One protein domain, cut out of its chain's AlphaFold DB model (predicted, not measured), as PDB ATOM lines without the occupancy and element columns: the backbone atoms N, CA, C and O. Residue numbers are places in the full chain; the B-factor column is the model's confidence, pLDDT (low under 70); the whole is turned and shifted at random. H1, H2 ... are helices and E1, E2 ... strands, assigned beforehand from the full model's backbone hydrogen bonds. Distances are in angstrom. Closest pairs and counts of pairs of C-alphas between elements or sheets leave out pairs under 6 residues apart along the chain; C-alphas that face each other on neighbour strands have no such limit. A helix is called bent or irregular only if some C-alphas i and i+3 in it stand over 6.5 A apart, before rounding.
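What this domain is: This is residues 369 to 443 and 694 to 728 of the 830 residues of the protein "PKS_ER domain-containing protein" of Monosporascus sp. MG133 (UniProt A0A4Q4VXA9). A small, twisted sheet of four short strands makes the middle of the model; the kinked helix H1 grazes it near the edge strand E1, and H3 stands up over E3 at the other edge. Past H3, the short H4 makes one end of the longest axis, while E3 and E4 are joined by a long loop, residues 701 to 716, that folds back on itself. The printed part has 110 residues with five named helices and four named strands, in the order H1 E1 E2 H2 H3 H4 E3 E4 H5; the sheet, E1 E2 E4 E3, is mixed. The class is mixed, helices and strands, and the whole is compact, with a radius of gyration of the C-alphas of 14.0 A and spans of 42 by 34 by 21 A.

How they stand to each other: H1, residues 369 to 386, is irregular, with C-alphas 374 and 377 8.5 A apart and a kink of 81 degrees near residue 376. It only grazes the sheet; its closest C-alpha pair with E1, residues 394 to 396, is Gly 383 and Phe 394, 6.9 A. E1 forms an antiparallel hairpin with E2, residues 406 to 408, where N 396 and O 406 are 2.9 A apart, within hydrogen-bond range. H2, residues 411 to 417, only grazes the sheet and is only just irregular: C-alphas 412 and 415 are 6.9 A apart. H3, residues 427 to 435, lies over E3, residues 695 to 700, and stands up from the sheet at a height of 8.7 A; the closest C-alphas are those of Phe 427 and Arg 698, 4.9 A. H4, residues 437 to 440, is close to H3 but not clearly touching, with the C-alphas of Glu 432 and Ser 438 closest at 7.0 A. E3 and E4, residues 717 to 720, form an antiparallel hairpin, with N 698 and O 718 2.9 A apart; E4 is parallel to E2, with N 407 and O 717 at 2.9 A. H5, residues 722 to 726, only just touches residues 380 to 384 of H1, with 3 pairs of C-alphas within 8 A, the closest being Arg 381 and Ala 724, 5.9 A. Every O i to N i+4 pair is within hydrogen-bond range in H3 and H5, against 11 of 14 in H1 and 1 of 3 in H2, where 3 of 4 O i to N i+3 pairs are; H4 is too short for an O i to N i+4 pair.

Where its parts are: H1 begins at C-alpha 369 (142.657, 134.637, 124.918) and measures 22.1 A from first to last C-alpha. H3 measures 11.9 A, E3 15.0 A and E4 11.0 A. H5 ends at C-alpha 726 (157.646, 130.078, 103.923).

The domain as a whole: The two C-alphas farthest apart are those of Tyr 390 and Asn 441, 42.6 A. Residues 444 to 693 are not printed, and C-alphas 443 and 694 are 23.5 A apart across the cut. Of the links printed whole, E3 to E4 is long, and in it residues 704 to 705 pair antiparallel with 711 to 712. The mean pLDDT of the printed part is 89.3, and residues 401 to 402 are under 70.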
ATOM      1  N   ALA A 369     141.360 135.310 124.777       83.69
ATOM      2  CA  ALA A 369     142.657 134.637 124.918       83.69
ATOM      3  C   ALA A 369     142.683 133.254 124.243       83.69
ATOM      4  O   ALA A 369     143.703 132.884 123.673       83.69
ATOM      5  N   GLU A 370     141.561 132.531 124.262       85.38
ATOM      6  CA  GLU A 370     141.427 131.230 123.605       85.38
ATOM      7  C   GLU A 370     141.496 131.324 122.081       85.38
ATOM      8  O   GLU A 370     142.110 130.469 121.439       85.38
ATOM      9  N   ARG A 371     140.972 132.405 121.492       89.31
ATOM     10  CA  ARG A 371     141.137 132.656 120.060       89.31
ATOM     11  C   ARG A 371     142.605 132.817 119.676       89.31
ATOM     12  O   ARG A 371     143.049 132.243 118.685       89.31
ATOM     13  N   TYR A 372     143.386 133.527 120.490       88.62
ATOM     14  CA  TYR A 372     144.832 133.622 120.273       88.62
ATOM     15  C   TYR A 372     145.530 132.269 120.445       88.62
ATOM     16  O   TYR A 372     146.467 131.989 119.705       88.62
ATOM     17  N   ARG A 373     145.083 131.393 121.350       85.38
ATOM     18  CA  ARG A 373     145.669 130.045 121.460       85.38
ATOM     19  C   ARG A 373     145.347 129.172 120.250       85.38
ATOM     20  O   ARG A 373     146.223 128.475 119.767       85.38
ATOM     21  N   SER A 374     144.125 129.208 119.741       87.12
ATOM     22  CA  SER A 374     143.688 128.290 118.680       87.12
ATOM     23  C   SER A 374     144.013 128.765 117.259       87.12
ATOM     24  O   SER A 374     144.210 127.935 116.375       87.12
ATOM     25  N   ASP A 375     144.109 130.079 117.018       89.31
ATOM     26  CA  ASP A 375     144.180 130.635 115.658       89.31
ATOM     27  C   ASP A 375     145.242 131.743 115.474       89.31
ATOM     28  O   ASP A 375     145.134 132.593 114.595       89.31
ATOM     29  N   THR A 376     146.332 131.748 116.257       90.88
ATOM     30  CA  THR A 376     147.430 132.735 116.081       90.88
ATOM     31  C   THR A 376     147.956 132.804 114.635       90.88
ATOM     32  O   THR A 376     148.390 133.866 114.180       90.88
ATOM     33  N   ARG A 377     147.914 131.691 113.887       92.00
ATOM     34  CA  ARG A 377     148.397 131.629 112.499       92.00
ATOM     35  C   ARG A 377     147.675 132.614 111.577       92.00
ATOM     36  O   ARG A 377     148.346 133.279 110.786       92.00
ATOM     37  N   SER A 378     146.348 132.718 111.655       92.12
ATOM     38  CA  SER A 378     145.589 133.599 110.758       92.12
ATOM     39  C   SER A 378     145.920 135.071 111.019       92.12
ATOM     40  O   SER A 378     146.176 135.825 110.081       92.12
ATOM     41  N   LEU A 379     146.055 135.465 112.289       93.19
ATOM     42  CA  LEU A 379     146.435 136.828 112.664       93.19
ATOM     43  C   LEU A 379     147.851 137.183 112.197       93.19
ATOM     44  O   LEU A 379     148.091 138.296 111.727       93.19
ATOM     45  N   LEU A 380     148.784 136.229 112.278       94.38
ATOM     46  CA  LEU A 380     150.133 136.384 111.733       94.38
ATOM     47  C   LEU A 380     150.126 136.582 110.216       94.38
ATOM     48  O   LEU A 380     150.883 137.418 109.724       94.38
ATOM     49  N   ARG A 381     149.272 135.854 109.487       93.94
ATOM     50  CA  ARG A 381     149.106 136.002 108.034       93.94
ATOM     51  C   ARG A 381     148.572 137.389 107.675       93.94
ATOM     52  O   ARG A 381     149.206 138.099 106.899       93.94
ATOM     53  N   ILE A 382     147.493 137.816 108.333       94.69
ATOM     54  CA  ILE A 382     146.904 139.152 108.154       94.69
ATOM     55  C   ILE A 382     147.938 140.240 108.461       94.69
ATOM     56  O   ILE A 382     148.095 141.193 107.701       94.69
ATOM     57  N   GLY A 383     148.674 140.114 109.567       95.81
ATOM     58  CA  GLY A 383     149.699 141.085 109.941       95.81
ATOM     59  C   GLY A 383     150.891 141.103 108.985       95.81
ATOM     60  O   GLY A 383     151.461 142.168 108.733       95.81
ATOM     61  N   TYR A 384     151.245 139.953 108.410       95.44
ATOM     62  CA  TYR A 384     152.272 139.860 107.379       95.44
ATOM     63  C   TYR A 384     151.882 140.646 106.124       95.44
ATOM     64  O   TYR A 384     152.632 141.524 105.694       95.44
ATOM     65  N   GLU A 385     150.681 140.394 105.604       94.19
ATOM     66  CA  GLU A 385     150.129 141.059 104.420       94.19
ATOM     67  C   GLU A 385     149.851 142.546 104.672       94.19
ATOM     68  O   GLU A 385     150.080 143.394 103.818       94.19
ATOM     69  N   LYS A 386     149.388 142.920 105.861       94.94
ATOM     70  CA  LYS A 386     149.037 144.316 106.142       94.94
ATOM     71  C   LYS A 386     150.245 145.188 106.479       94.94
ATOM     72  O   LYS A 386     150.242 146.372 106.152       94.94
ATOM     73  N   TYR A 387     151.255 144.630 107.148       96.00
ATOM     74  CA  TYR A 387     152.346 145.416 107.730       96.00
ATOM     75  C   TYR A 387     153.733 144.911 107.325       96.00
ATOM     76  O   TYR A 387     154.546 145.692 106.822       96.00
ATOM     77  N   LEU A 388     154.028 143.622 107.527       95.44
ATOM     78  CA  LEU A 388     155.412 143.141 107.452       95.44
ATOM     79  C   LEU A 388     155.989 143.181 106.032       95.44
ATOM     80  O   LEU A 388     157.161 143.536 105.890       95.44
ATOM     81  N   GLN A 389     155.189 142.891 104.996       89.25
ATOM     82  CA  GLN A 389     155.637 142.984 103.596       89.25
ATOM     83  C   GLN A 389     156.025 144.415 103.186       89.25
ATOM     84  O   GLN A 389     156.900 144.614 102.350       89.25
ATOM     85  N   TYR A 390     155.453 145.420 103.853       91.50
ATOM     86  CA  TYR A 390     155.775 146.836 103.657       91.50
ATOM     87  C   TYR A 390     156.864 147.338 104.618       91.50
ATOM     88  O   TYR A 390     157.122 148.537 104.716       91.50
ATOM     89  N   GLY A 391     157.509 146.436 105.363       91.69
ATOM     90  CA  GLY A 391     158.565 146.789 106.306       91.69
ATOM     91  C   GLY A 391     158.065 147.497 107.568       91.69
ATOM     92  O   GLY A 391     158.858 148.169 108.232       91.69
ATOM     93  N   VAL A 392     156.790 147.350 107.928       93.44
ATOM     94  CA  VAL A 392     156.210 147.934 109.146       93.44
ATOM     95  C   VAL A 392     156.044 146.832 110.198       93.44
ATOM     96  O   VAL A 392     155.383 145.840 109.910       93.44
ATOM     97  N   PRO A 393     156.628 146.946 111.406       96.56
ATOM     98  CA  PRO A 393     156.328 146.027 112.500       96.56
ATOM     99  C   PRO A 393     154.900 146.205 113.020       96.56
ATOM    100  O   PRO A 393     154.361 147.309 112.998       96.56
ATOM    101  N   PHE A 394     154.325 145.144 113.581       97.12
ATOM    102  CA  PHE A 394     153.064 145.215 114.322       97.12
ATOM    103  C   PHE A 394     153.185 144.493 115.665       97.12
ATOM    104  O   PHE A 394     154.125 143.729 115.891       97.12
ATOM    105  N   GLN A 395     152.246 144.741 116.569       94.44
ATOM    106  CA  GLN A 395     152.118 144.013 117.829       94.44
ATOM    107  C   GLN A 395     150.778 143.285 117.889       94.44
ATOM    108  O   GLN A 395     149.786 143.781 117.365       94.44
ATOM    109  N   MET A 396     150.732 142.143 118.562       92.56
ATOM    110  CA  MET A 396     149.493 141.412 118.831       92.56
ATOM    111  C   MET A 396     149.417 140.994 120.296       92.56
ATOM    112  O   MET A 396     150.440 140.924 120.991       92.56
ATOM    113  N   TYR A 397     148.203 140.739 120.780       87.88
ATOM    114  CA  TYR A 397     148.010 140.242 122.136       87.88
ATOM    115  C   TYR A 397     148.711 138.888 122.317       87.88
ATOM    116  O   TYR A 397     148.821 138.076 121.396       87.88
ATOM    117  N   ASN A 398     149.245 138.679 123.516       84.25
ATOM    118  CA  ASN A 398     149.831 137.414 123.921       84.25
ATOM    119  C   ASN A 398     148.976 136.848 125.059       84.25
ATOM    120  O   ASN A 398     148.839 137.527 126.084       84.25
ATOM    121  N   PRO A 399     148.430 135.627 124.923       75.06
ATOM    122  CA  PRO A 399     147.642 135.005 125.986       75.06
ATOM    123  C   PRO A 399     148.475 134.742 127.253       75.06
ATOM    124  O   PRO A 399     147.919 134.590 128.341       75.06
ATOM    125  N   VAL A 400     149.808 134.731 127.143       71.69
ATOM    126  CA  VAL A 400     150.745 134.648 128.269       71.69
ATOM    127  C   VAL A 400     151.018 136.055 128.814       71.69
ATOM    128  O   VAL A 400     151.917 136.768 128.359       71.69
ATOM    129  N   GLY A 401     150.235 136.459 129.817       66.38
ATOM    130  CA  GLY A 401     150.220 137.827 130.352       66.38
ATOM    131  C   GLY A 401     151.582 138.389 130.795       66.38
ATOM    132  O   GLY A 401     151.819 139.590 130.658       66.38
ATOM    133  N   GLU A 402     152.522 137.553 131.254       68.38
ATOM    134  CA  GLU A 402     153.868 137.986 131.687       68.38
ATOM    135  C   GLU A 402     154.704 138.555 130.534       68.38
ATOM    136  O   GLU A 402     155.539 139.455 130.708       68.38
ATOM    137  N   LEU A 403     154.484 138.025 129.334       74.81
ATOM    138  CA  LEU A 403     155.225 138.402 128.138       74.81
ATOM    139  C   LEU A 403     154.694 139.691 127.515       74.81
ATOM    140  O   LEU A 403     155.452 140.338 126.791       74.81
ATOM    141  N   GLY A 404     153.475 140.111 127.885       81.31
ATOM    142  CA  GLY A 404     152.784 141.262 127.302       81.31
ATOM    143  C   GLY A 404     152.567 141.088 125.802       81.31
ATOM    144  O   GLY A 404     152.841 140.023 125.256       81.31
ATOM    145  N   ASN A 405     152.105 142.142 125.124       88.69
ATOM    146  CA  ASN A 405     151.971 142.100 123.670       88.69
ATOM    147  C   ASN A 405     153.297 141.690 123.012       88.69
ATOM    148  O   ASN A 405     154.379 142.140 123.405       88.69
ATOM    149  N   GLN A 406     153.185 140.829 122.009       91.12
ATOM    150  CA  GLN A 406     154.309 140.332 121.231       91.12
ATOM    151  C   GLN A 406     154.435 141.143 119.943       91.12
ATOM    152  O   GLN A 406     153.446 141.373 119.248       91.12
ATOM    153  N   VAL A 407     155.646 141.617 119.656       96.88
ATOM    154  CA  VAL A 407     155.964 142.394 118.453       96.88
ATOM    155  C   VAL A 407     156.475 141.463 117.360       96.88
ATOM    156  O   VAL A 407     157.416 140.698 117.567       96.88
ATOM    157  N   VAL A 408     155.902 141.568 116.168       97.81
ATOM    158  CA  VAL A 408     156.360 140.835 114.990       97.81
ATOM    159  C   VAL A 408     157.176 141.784 114.125       97.81
ATOM    160  O   VAL A 408     156.693 142.843 113.715       97.81
ATOM    161  N   LEU A 409     158.439 141.432 113.889       97.69
ATOM    162  CA  LEU A 409     159.363 142.260 113.119       97.69
ATOM    163  C   LEU A 409     159.397 141.832 111.642       97.69
ATOM    164  O   LEU A 409     159.434 140.633 111.354       97.69
ATOM    165  N   PRO A 410     159.444 142.788 110.693       96.31
ATOM    166  CA  PRO A 410     159.688 142.487 109.288       96.31
ATOM    167  C   PRO A 410     161.127 142.011 109.060       96.31
ATOM    168  O   PRO A 410     162.061 142.402 109.767       96.31
ATOM    169  N   MET A 411     161.317 141.221 108.004       94.44
ATOM    170  CA  MET A 411     162.588 140.560 107.682       94.44
ATOM    171  C   MET A 411     163.769 141.524 107.494       94.44
ATOM    172  O   MET A 411     164.900 141.153 107.791       94.44
ATOM    173  N   LYS A 412     163.533 142.788 107.118       94.44
ATOM    174  CA  LYS A 412     164.595 143.807 107.003       94.44
ATOM    175  C   LYS A 412     165.383 144.045 108.303       94.44
ATOM    176  O   LYS A 412     166.546 144.432 108.246       94.44
ATOM    177  N   TYR A 413     164.782 143.799 109.473       95.88
ATOM    178  CA  TYR A 413     165.450 143.951 110.775       95.88
ATOM    179  C   TYR A 413     166.229 142.716 111.208       95.88
ATOM    180  O   TYR A 413     167.010 142.763 112.164       95.88
ATOM    181  N   LEU A 414     166.012 141.596 110.525       94.12
ATOM    182  CA  LEU A 414     166.535 140.307 110.931       94.12
ATOM    183  C   LEU A 414     168.065 140.322 110.995       94.12
ATOM    184  O   LEU A 414     168.658 139.791 111.929       94.12
ATOM    185  N   ASP A 415     168.700 140.977 110.034       92.81
ATOM    186  CA  ASP A 415     170.148 141.014 109.894       92.81
ATOM    187  C   ASP A 415     170.854 141.727 111.063       92.81
ATOM    188  O   ASP A 415     171.959 141.353 111.471       92.81
ATOM    189  N   GLU A 416     170.199 142.726 111.650       93.50
ATOM    190  CA  GLU A 416     170.667 143.409 112.855       93.50
ATOM    191  C   GLU A 416     170.428 142.544 114.103       93.50
ATOM    192  O   GLU A 416     171.343 142.334 114.903       93.50
ATOM    193  N   VAL A 417     169.244 141.928 114.219       94.12
ATOM    194  CA  VAL A 417     168.905 141.019 115.331       94.12
ATOM    195  C   VAL A 417     169.835 139.803 115.382       94.12
ATOM    196  O   VAL A 417     170.285 139.417 116.462       94.12
ATOM    197  N   LYS A 418     170.163 139.200 114.233       89.94
ATOM    198  CA  LYS A 418     171.055 138.029 114.115       89.94
ATOM    199  C   LYS A 418     172.458 138.263 114.670       89.94
ATOM    200  O   LYS A 418     173.113 137.295 115.065       89.94
ATOM    201  N   ARG A 419     172.925 139.513 114.637       89.19
ATOM    202  CA  ARG A 419     174.264 139.938 115.076       89.19
ATOM    203  C   ARG A 419     174.252 140.557 116.477       89.19
ATOM    204  O   ARG A 419     175.311 140.729 117.070       89.19
ATOM    205  N   ALA A 420     173.071 140.874 117.005       89.19
ATOM    206  CA  ALA A 420     172.913 141.490 118.312       89.19
ATOM    207  C   ALA A 420     173.352 140.556 119.458       89.19
ATOM    208  O   ALA A 420     173.062 139.353 119.430       89.19
ATOM    209  N   PRO A 421     174.003 141.099 120.505       86.56
ATOM    210  CA  PRO A 421     174.429 140.312 121.650       86.56
ATOM    211  C   PRO A 421     173.233 139.852 122.493       86.56
ATOM    212  O   PRO A 421     172.185 140.499 122.556       86.56
ATOM    213  N   ARG A 422     173.425 138.759 123.237       81.88
ATOM    214  CA  ARG A 422     172.406 138.208 124.149       81.88
ATOM    215  C   ARG A 422     172.027 139.157 125.293       81.88
ATOM    216  O   ARG A 422     170.908 139.091 125.787       81.88
ATOM    217  N   SER A 423     172.928 140.070 125.665       82.06
ATOM    218  CA  SER A 423     172.675 141.147 126.634       82.06
ATOM    219  C   SER A 423     171.703 142.219 126.126       82.06
ATOM    220  O   SER A 423     171.238 143.041 126.914       82.06
ATOM    221  N   LEU A 424     171.398 142.211 124.824       85.31
ATOM    222  CA  LEU A 424     170.377 143.045 124.201       85.31
ATOM    223  C   LEU A 424     169.102 142.234 123.940       85.31
ATOM    224  O   LEU A 424     168.040 142.586 124.453       85.31
ATOM    225  N   PHE A 425     169.216 141.123 123.205       91.38
ATOM    226  CA  PHE A 425     168.094 140.240 122.865       91.38
ATOM    227  C   PHE A 425     168.315 138.837 123.433       91.38
ATOM    228  O   PHE A 425     169.142 138.070 122.930       91.38
ATOM    229  N   SER A 426     167.552 138.480 124.467       88.12
ATOM    230  CA  SER A 426     167.759 137.248 125.232       88.12
ATOM    231  C   SER A 426     166.654 136.222 124.992       88.12
ATOM    232  O   SER A 426     165.469 136.512 125.159       88.12
ATOM    233  N   PHE A 427     167.048 135.005 124.608       88.94
ATOM    234  CA  PHE A 427     166.153 133.843 124.611       88.94
ATOM    235  C   PHE A 427     165.971 133.279 126.023       88.94
ATOM    236  O   PHE A 427     164.877 132.860 126.371       88.94
ATOM    237  N   GLU A 428     167.012 133.325 126.856       87.38
ATOM    238  CA  GLU A 428     166.953 132.865 128.245       87.38
ATOM    239  C   GLU A 428     165.889 133.638 129.034       87.38
ATOM    240  O   GLU A 428     165.021 133.033 129.651       87.38
ATOM    241  N   ALA A 429     165.874 134.971 128.924       88.31
ATOM    242  CA  ALA A 429     164.874 135.805 129.593       88.31
ATOM    243  C   ALA A 429     163.455 135.606 129.032       88.31
ATOM    244  O   ALA A 429     162.475 135.737 129.765       88.31
ATOM    245  N   PHE A 430     163.339 135.288 127.738       91.25
ATOM    246  CA  PHE A 430     162.069 134.902 127.128       91.25
ATOM    247  C   PHE A 430     161.569 133.566 127.703       91.25
ATOM    248  O   PHE A 430     160.443 133.496 128.184       91.25
ATOM    249  N   SER A 431     162.431 132.546 127.725       89.19
ATOM    250  CA  SER A 431     162.148 131.206 128.251       89.19
ATOM    251  C   SER A 431     161.791 131.230 129.741       89.19
ATOM    252  O   SER A 431     160.791 130.646 130.147       89.19
ATOM    253  N   GLU A 432     162.534 131.996 130.544       88.56
ATOM    254  CA  GLU A 432     162.268 132.217 131.970       88.56
ATOM    255  C   GLU A 432     160.825 132.678 132.215       88.56
ATOM    256  O   GLU A 432     160.128 132.140 133.074       88.56
ATOM    257  N   LYS A 433     160.351 133.637 131.415       87.12
ATOM    258  CA  LYS A 433     158.990 134.179 131.515       87.12
ATOM    259  C   LYS A 433     157.939 133.255 130.912       87.12
ATOM    260  O   LYS A 433     156.835 133.190 131.446       87.12
ATOM    261  N   LEU A 434     158.265 132.554 129.825       87.94
ATOM    262  CA  LEU A 434     157.365 131.614 129.155       87.94
ATOM    263  C   LEU A 434     157.112 130.354 129.992       87.94
ATOM    264  O   LEU A 434     155.992 129.857 130.005       87.94
ATOM    265  N   PHE A 435     158.093 129.875 130.751       87.75
ATOM    266  CA  PHE A 435     157.968 128.631 131.523       87.75
ATOM    267  C   PHE A 435     157.988 128.830 133.039       87.75
ATOM    268  O   PHE A 435     157.938 127.851 133.778       87.75
ATOM    269  N   LEU A 436     158.041 130.080 133.517       87.38
ATOM    270  CA  LEU A 436     158.098 130.398 134.947       87.38
ATOM    271  C   LEU A 436     159.243 129.661 135.666       87.38
ATOM    272  O   LEU A 436     159.071 129.200 136.794       87.38
ATOM    273  N   LEU A 437     160.407 129.537 135.014       87.31
ATOM    274  CA  LEU A 437     161.459 128.593 135.417       87.31
ATOM    275  C   LEU A 437     161.916 128.794 136.874       87.31
ATOM    276  O   LEU A 437     162.150 127.823 137.590       87.31
ATOM    277  N   SER A 438     162.001 130.041 137.350       85.44
ATOM    278  CA  SER A 438     162.354 130.348 138.747       85.44
ATOM    279  C   SER A 438     161.306 129.913 139.768       85.44
ATOM    280  O   SER A 438     161.660 129.610 140.906       85.44
ATOM    281  N   TYR A 439     160.035 129.881 139.378       84.94
ATOM    282  CA  TYR A 439     158.921 129.528 140.256       84.94
ATOM    283  C   TYR A 439     158.683 128.021 140.313       84.94
ATOM    284  O   TYR A 439     158.291 127.503 141.352       84.94
ATOM    285  N   THR A 440     158.968 127.316 139.221       85.31
ATOM    286  CA  THR A 440     158.838 125.856 139.119       85.31
ATOM    287  C   THR A 440     160.144 125.123 139.430       85.31
ATOM    288  O   THR A 440     160.171 123.899 139.504       85.31
ATOM    289  N   ASN A 441     161.245 125.863 139.625       83.88
ATOM    290  CA  ASN A 441     162.597 125.318 139.742       83.88
ATOM    291  C   ASN A 441     162.940 124.395 138.555       83.88
ATOM    292  O   ASN A 441     163.565 123.341 138.719       83.88
ATOM    293  N   ALA A 442     162.492 124.772 137.358       86.69
ATOM    294  CA  ALA A 442     162.768 124.046 136.129       86.69
ATOM    295  C   ALA A 442     164.222 124.281 135.657       86.69
ATOM    296  O   ALA A 442     164.813 125.328 135.945       86.69
ATOM    297  N   PRO A 443     164.823 123.317 134.936       86.25
ATOM    298  CA  PRO A 443     166.146 123.469 134.335       86.25
ATOM    299  C   PRO A 443     166.248 124.705 133.431       86.25
ATOM    300  O   PRO A 443     165.347 124.992 132.643       86.25
ATOM    301  N   SER A 694     156.185 131.254 114.202       92.12
ATOM    302  CA  SER A 694     157.173 132.273 114.530       92.12
ATOM    303  C   SER A 694     158.516 131.666 114.897       92.12
ATOM    304  O   SER A 694     158.585 130.628 115.554       92.12
ATOM    305  N   THR A 695     159.589 132.376 114.555       92.06
ATOM    306  CA  THR A 695     160.970 132.022 114.900       92.06
ATOM    307  C   THR A 695     161.671 133.166 115.635       92.06
ATOM    308  O   THR A 695     161.186 134.297 115.658       92.06
ATOM    309  N   ILE A 696     162.845 132.886 116.209       91.81
ATOM    310  CA  ILE A 696     163.724 133.887 116.847       91.81
ATOM    311  C   ILE A 696     162.950 134.693 117.906       91.81
ATOM    312  O   ILE A 696     162.998 135.917 117.966       91.81
ATOM    313  N   GLN A 697     162.217 133.983 118.764       92.56
ATOM    314  CA  GLN A 697     161.511 134.588 119.889       92.56
ATOM    315  C   GLN A 697     162.519 135.120 120.908       92.56
ATOM    316  O   GLN A 697     163.409 134.390 121.358       92.56
ATOM    317  N   ARG A 698     162.442 136.406 121.236       93.50
ATOM    318  CA  ARG A 698     163.407 137.080 122.111       93.50
ATOM    319  C   ARG A 698     162.714 138.047 123.050       93.50
ATOM    320  O   ARG A 698     161.666 138.604 122.739       93.50
ATOM    321  N   TYR A 699     163.366 138.278 124.182       92.06
ATOM    322  CA  TYR A 699     163.039 139.350 125.105       92.06
ATOM    323  C   TYR A 699     164.086 140.462 124.986       92.06
ATOM    324  O   TYR A 699     165.288 140.210 125.134       92.06
ATOM    325  N   ALA A 700     163.644 141.686 124.710       88.56
ATOM    326  CA  ALA A 700     164.500 142.864 124.669       88.56
ATOM    327  C   ALA A 700     164.850 143.295 126.099       88.56
ATOM    328  O   ALA A 700     164.008 143.812 126.830       88.56
ATOM    329  N   LEU A 701     166.097 143.077 126.517       81.75
ATOM    330  CA  LEU A 701     166.580 143.476 127.844       81.75
ATOM    331  C   LEU A 701     166.810 144.988 127.941       81.75
ATOM    332  O   LEU A 701     166.689 145.567 129.017       81.75
ATOM    333  N   LYS A 702     167.125 145.627 126.812       81.62
ATOM    334  CA  LYS A 702     167.325 147.073 126.674       81.62
ATOM    335  C   LYS A 702     166.575 147.568 125.440       81.62
ATOM    336  O   LYS A 702     166.334 146.788 124.521       81.62
ATOM    337  N   SER A 703     166.221 148.852 125.425       82.19
ATOM    338  CA  SER A 703     165.650 149.476 124.232       82.19
ATOM    339  C   SER A 703     166.695 149.491 123.121       82.19
ATOM    340  O   SER A 703     167.864 149.781 123.384       82.19
ATOM    341  N   HIS A 704     166.279 149.200 121.893       85.44
ATOM    342  CA  HIS A 704     167.140 149.181 120.714       85.44
ATOM    343  C   HIS A 704     166.585 150.103 119.634       85.44
ATOM    344  O   HIS A 704     165.384 150.086 119.388       85.44
ATOM    345  N   THR A 705     167.445 150.883 118.984       89.88
ATOM    346  CA  THR A 705     167.071 151.693 117.814       89.88
ATOM    347  C   THR A 705     167.715 151.073 116.584       89.88
ATOM    348  O   THR A 705     168.939 150.993 116.516       89.88
ATOM    349  N   PHE A 706     166.894 150.611 115.647       93.00
ATOM    350  CA  PHE A 706     167.341 150.049 114.377       93.00
ATOM    351  C   PHE A 706     167.870 151.146 113.451       93.00
ATOM    352  O   PHE A 706     167.594 152.333 113.638       93.00
ATOM    353  N   LYS A 707     168.616 150.748 112.415       92.75
ATOM    354  CA  LYS A 707     169.257 151.684 111.469       92.75
ATOM    355  C   LYS A 707     168.308 152.677 110.791       92.75
ATOM    356  O   LYS A 707     168.744 153.760 110.423       92.75
ATOM    357  N   ASP A 708     167.039 152.316 110.616       87.75
ATOM    358  CA  ASP A 708     166.009 153.174 110.017       87.75
ATOM    359  C   ASP A 708     165.277 154.062 111.043       87.75
ATOM    360  O   ASP A 708     164.292 154.715 110.709       87.75
ATOM    361  N   GLY A 709     165.751 154.092 112.292       83.81
ATOM    362  CA  GLY A 709     165.183 154.887 113.377       83.81
ATOM    363  C   GLY A 709     164.041 154.207 114.132       83.81
ATOM    364  O   GLY A 709     163.574 154.761 115.128       83.81
ATOM    365  N   PHE A 710     163.598 153.010 113.725       89.31
ATOM    366  CA  PHE A 710     162.594 152.266 114.483       89.31
ATOM    367  C   PHE A 710     163.121 151.901 115.879       89.31
ATOM    368  O   PHE A 710     164.193 151.313 116.018       89.31
ATOM    369  N   VAL A 711     162.354 152.220 116.923       82.12
ATOM    370  CA  VAL A 711     162.721 151.923 118.315       82.12
ATOM    371  C   VAL A 711     161.929 150.723 118.822       82.12
ATOM    372  O   VAL A 711     160.701 150.760 118.880       82.12
ATOM    373  N   LEU A 712     162.628 149.686 119.272       87.06
ATOM    374  CA  LEU A 712     162.066 148.559 120.010       87.06
ATOM    375  C   LEU A 712     162.316 148.756 121.514       87.06
ATOM    376  O   LEU A 712     163.470 148.702 121.943       87.06
ATOM    377  N   PRO A 713     161.280 148.993 122.339       83.06
ATOM    378  CA  PRO A 713     161.463 149.282 123.761       83.06
ATOM    379  C   PRO A 713     162.013 148.101 124.571       83.06
ATOM    380  O   PRO A 713     161.731 146.936 124.277       83.06
ATOM    381  N   ALA A 714     162.720 148.402 125.662       81.56
ATOM    382  CA  ALA A 714     163.072 147.424 126.687       81.56
ATOM    383  C   ALA A 714     161.819 146.741 127.251       81.56
ATOM    384  O   ALA A 714     160.749 147.339 127.371       81.56
ATOM    385  N   GLY A 715     161.966 145.482 127.636       80.81
ATOM    386  CA  GLY A 715     160.871 144.673 128.138       80.81
ATOM    387  C   GLY A 715     159.915 144.186 127.051       80.81
ATOM    388  O   GLY A 715     158.822 143.744 127.383       80.81
ATOM    389  N   THR A 716     160.272 144.262 125.772       88.56
ATOM    390  CA  THR A 716     159.411 143.799 124.672       88.56
ATOM    391  C   THR A 716     159.725 142.356 124.302       88.56
ATOM    392  O   THR A 716     160.891 141.999 124.130       88.56
ATOM    393  N   THR A 717     158.689 141.533 124.148       93.62
ATOM    394  CA  THR A 717     158.813 140.220 123.505       93.62
ATOM    395  C   THR A 717     158.641 140.404 122.005       93.62
ATOM    396  O   THR A 717     157.683 141.051 121.588       93.62
ATOM    397  N   PHE A 718     159.539 139.855 121.191       95.88
ATOM    398  CA  PHE A 718     159.429 139.957 119.738       95.88
ATOM    399  C   PHE A 718     159.876 138.688 119.011       95.88
ATOM    400  O   PHE A 718     160.585 137.856 119.584       95.88
ATOM    401  N   HIS A 719     159.458 138.541 117.754       95.88
ATOM    402  CA  HIS A 719     159.774 137.394 116.897       95.88
ATOM    403  C   HIS A 719     159.627 137.723 115.399       95.88
ATOM    404  O   HIS A 719     159.250 138.836 115.028       95.88
ATOM    405  N   PHE A 720     159.934 136.744 114.541       95.44
ATOM    406  CA  PHE A 720     159.828 136.832 113.076       95.44
ATOM    407  C   PHE A 720     158.835 135.796 112.518       95.44
ATOM    408  O   PHE A 720     158.727 134.709 113.094       95.44
ATOM    409  N   PRO A 721     158.128 136.096 111.411       94.44
ATOM    410  CA  PRO A 721     157.008 135.295 110.898       94.44
ATOM    411  C   PRO A 721     157.473 134.145 109.978       94.44
ATOM    412  O   PRO A 721     157.437 134.257 108.755       94.44
ATOM    413  N   ALA A 722     157.923 133.028 110.550       92.88
ATOM    414  CA  ALA A 722     158.445 131.894 109.783       92.88
ATOM    415  C   ALA A 722     157.434 131.315 108.775       92.88
ATOM    416  O   ALA A 722     157.755 131.238 107.594       92.88
ATOM    417  N   ASP A 723     156.215 130.977 109.215       92.94
ATOM    418  CA  ASP A 723     155.184 130.376 108.347       92.94
ATOM    419  C   ASP A 723     154.760 131.319 107.215       92.94
ATOM    420  O   ASP A 723     154.593 130.877 106.080       92.94
ATOM    421  N   ALA A 724     154.641 132.621 107.493       92.94
ATOM    422  CA  ALA A 724     154.265 133.587 106.468       92.94
ATOM    423  C   ALA A 724     155.349 133.725 105.389       92.94
ATOM    424  O   ALA A 724     155.028 133.676 104.208       92.94
ATOM    425  N   VAL A 725     156.627 133.785 105.788       93.25
ATOM    426  CA  VAL A 725     157.775 133.808 104.860       93.25
ATOM    427  C   VAL A 725     157.858 132.526 104.032       93.25
ATOM    428  O   VAL A 725     158.164 132.575 102.845       93.25
ATOM    429  N   HIS A 726     157.593 131.363 104.633       93.88
ATOM    430  CA  HIS A 726     157.646 130.078 103.923       93.88
ATOM    431  C   HIS A 726     156.545 129.914 102.889       93.88
ATOM    432  O   HIS A 726     156.728 129.127 101.964       93.88
ATOM    433  N   HIS A 727     155.452 130.659 103.033       93.19
ATOM    434  CA  HIS A 727     154.329 130.635 102.106       93.19
ATOM    435  C   HIS A 727     154.167 131.954 101.330       93.19
ATOM    436  O   HIS A 727     153.079 132.247 100.844       93.19
ATOM    437  N   ASP A 728     155.209 132.784 101.252       93.44
ATOM    438  CA  ASP A 728     155.185 134.000 100.438       93.44
ATOM    439  C   ASP A 728     155.475 133.636  98.969       93.44
ATOM    440  O   ASP A 728     156.577 133.149  98.682       93.44
TER     441      ASP A 728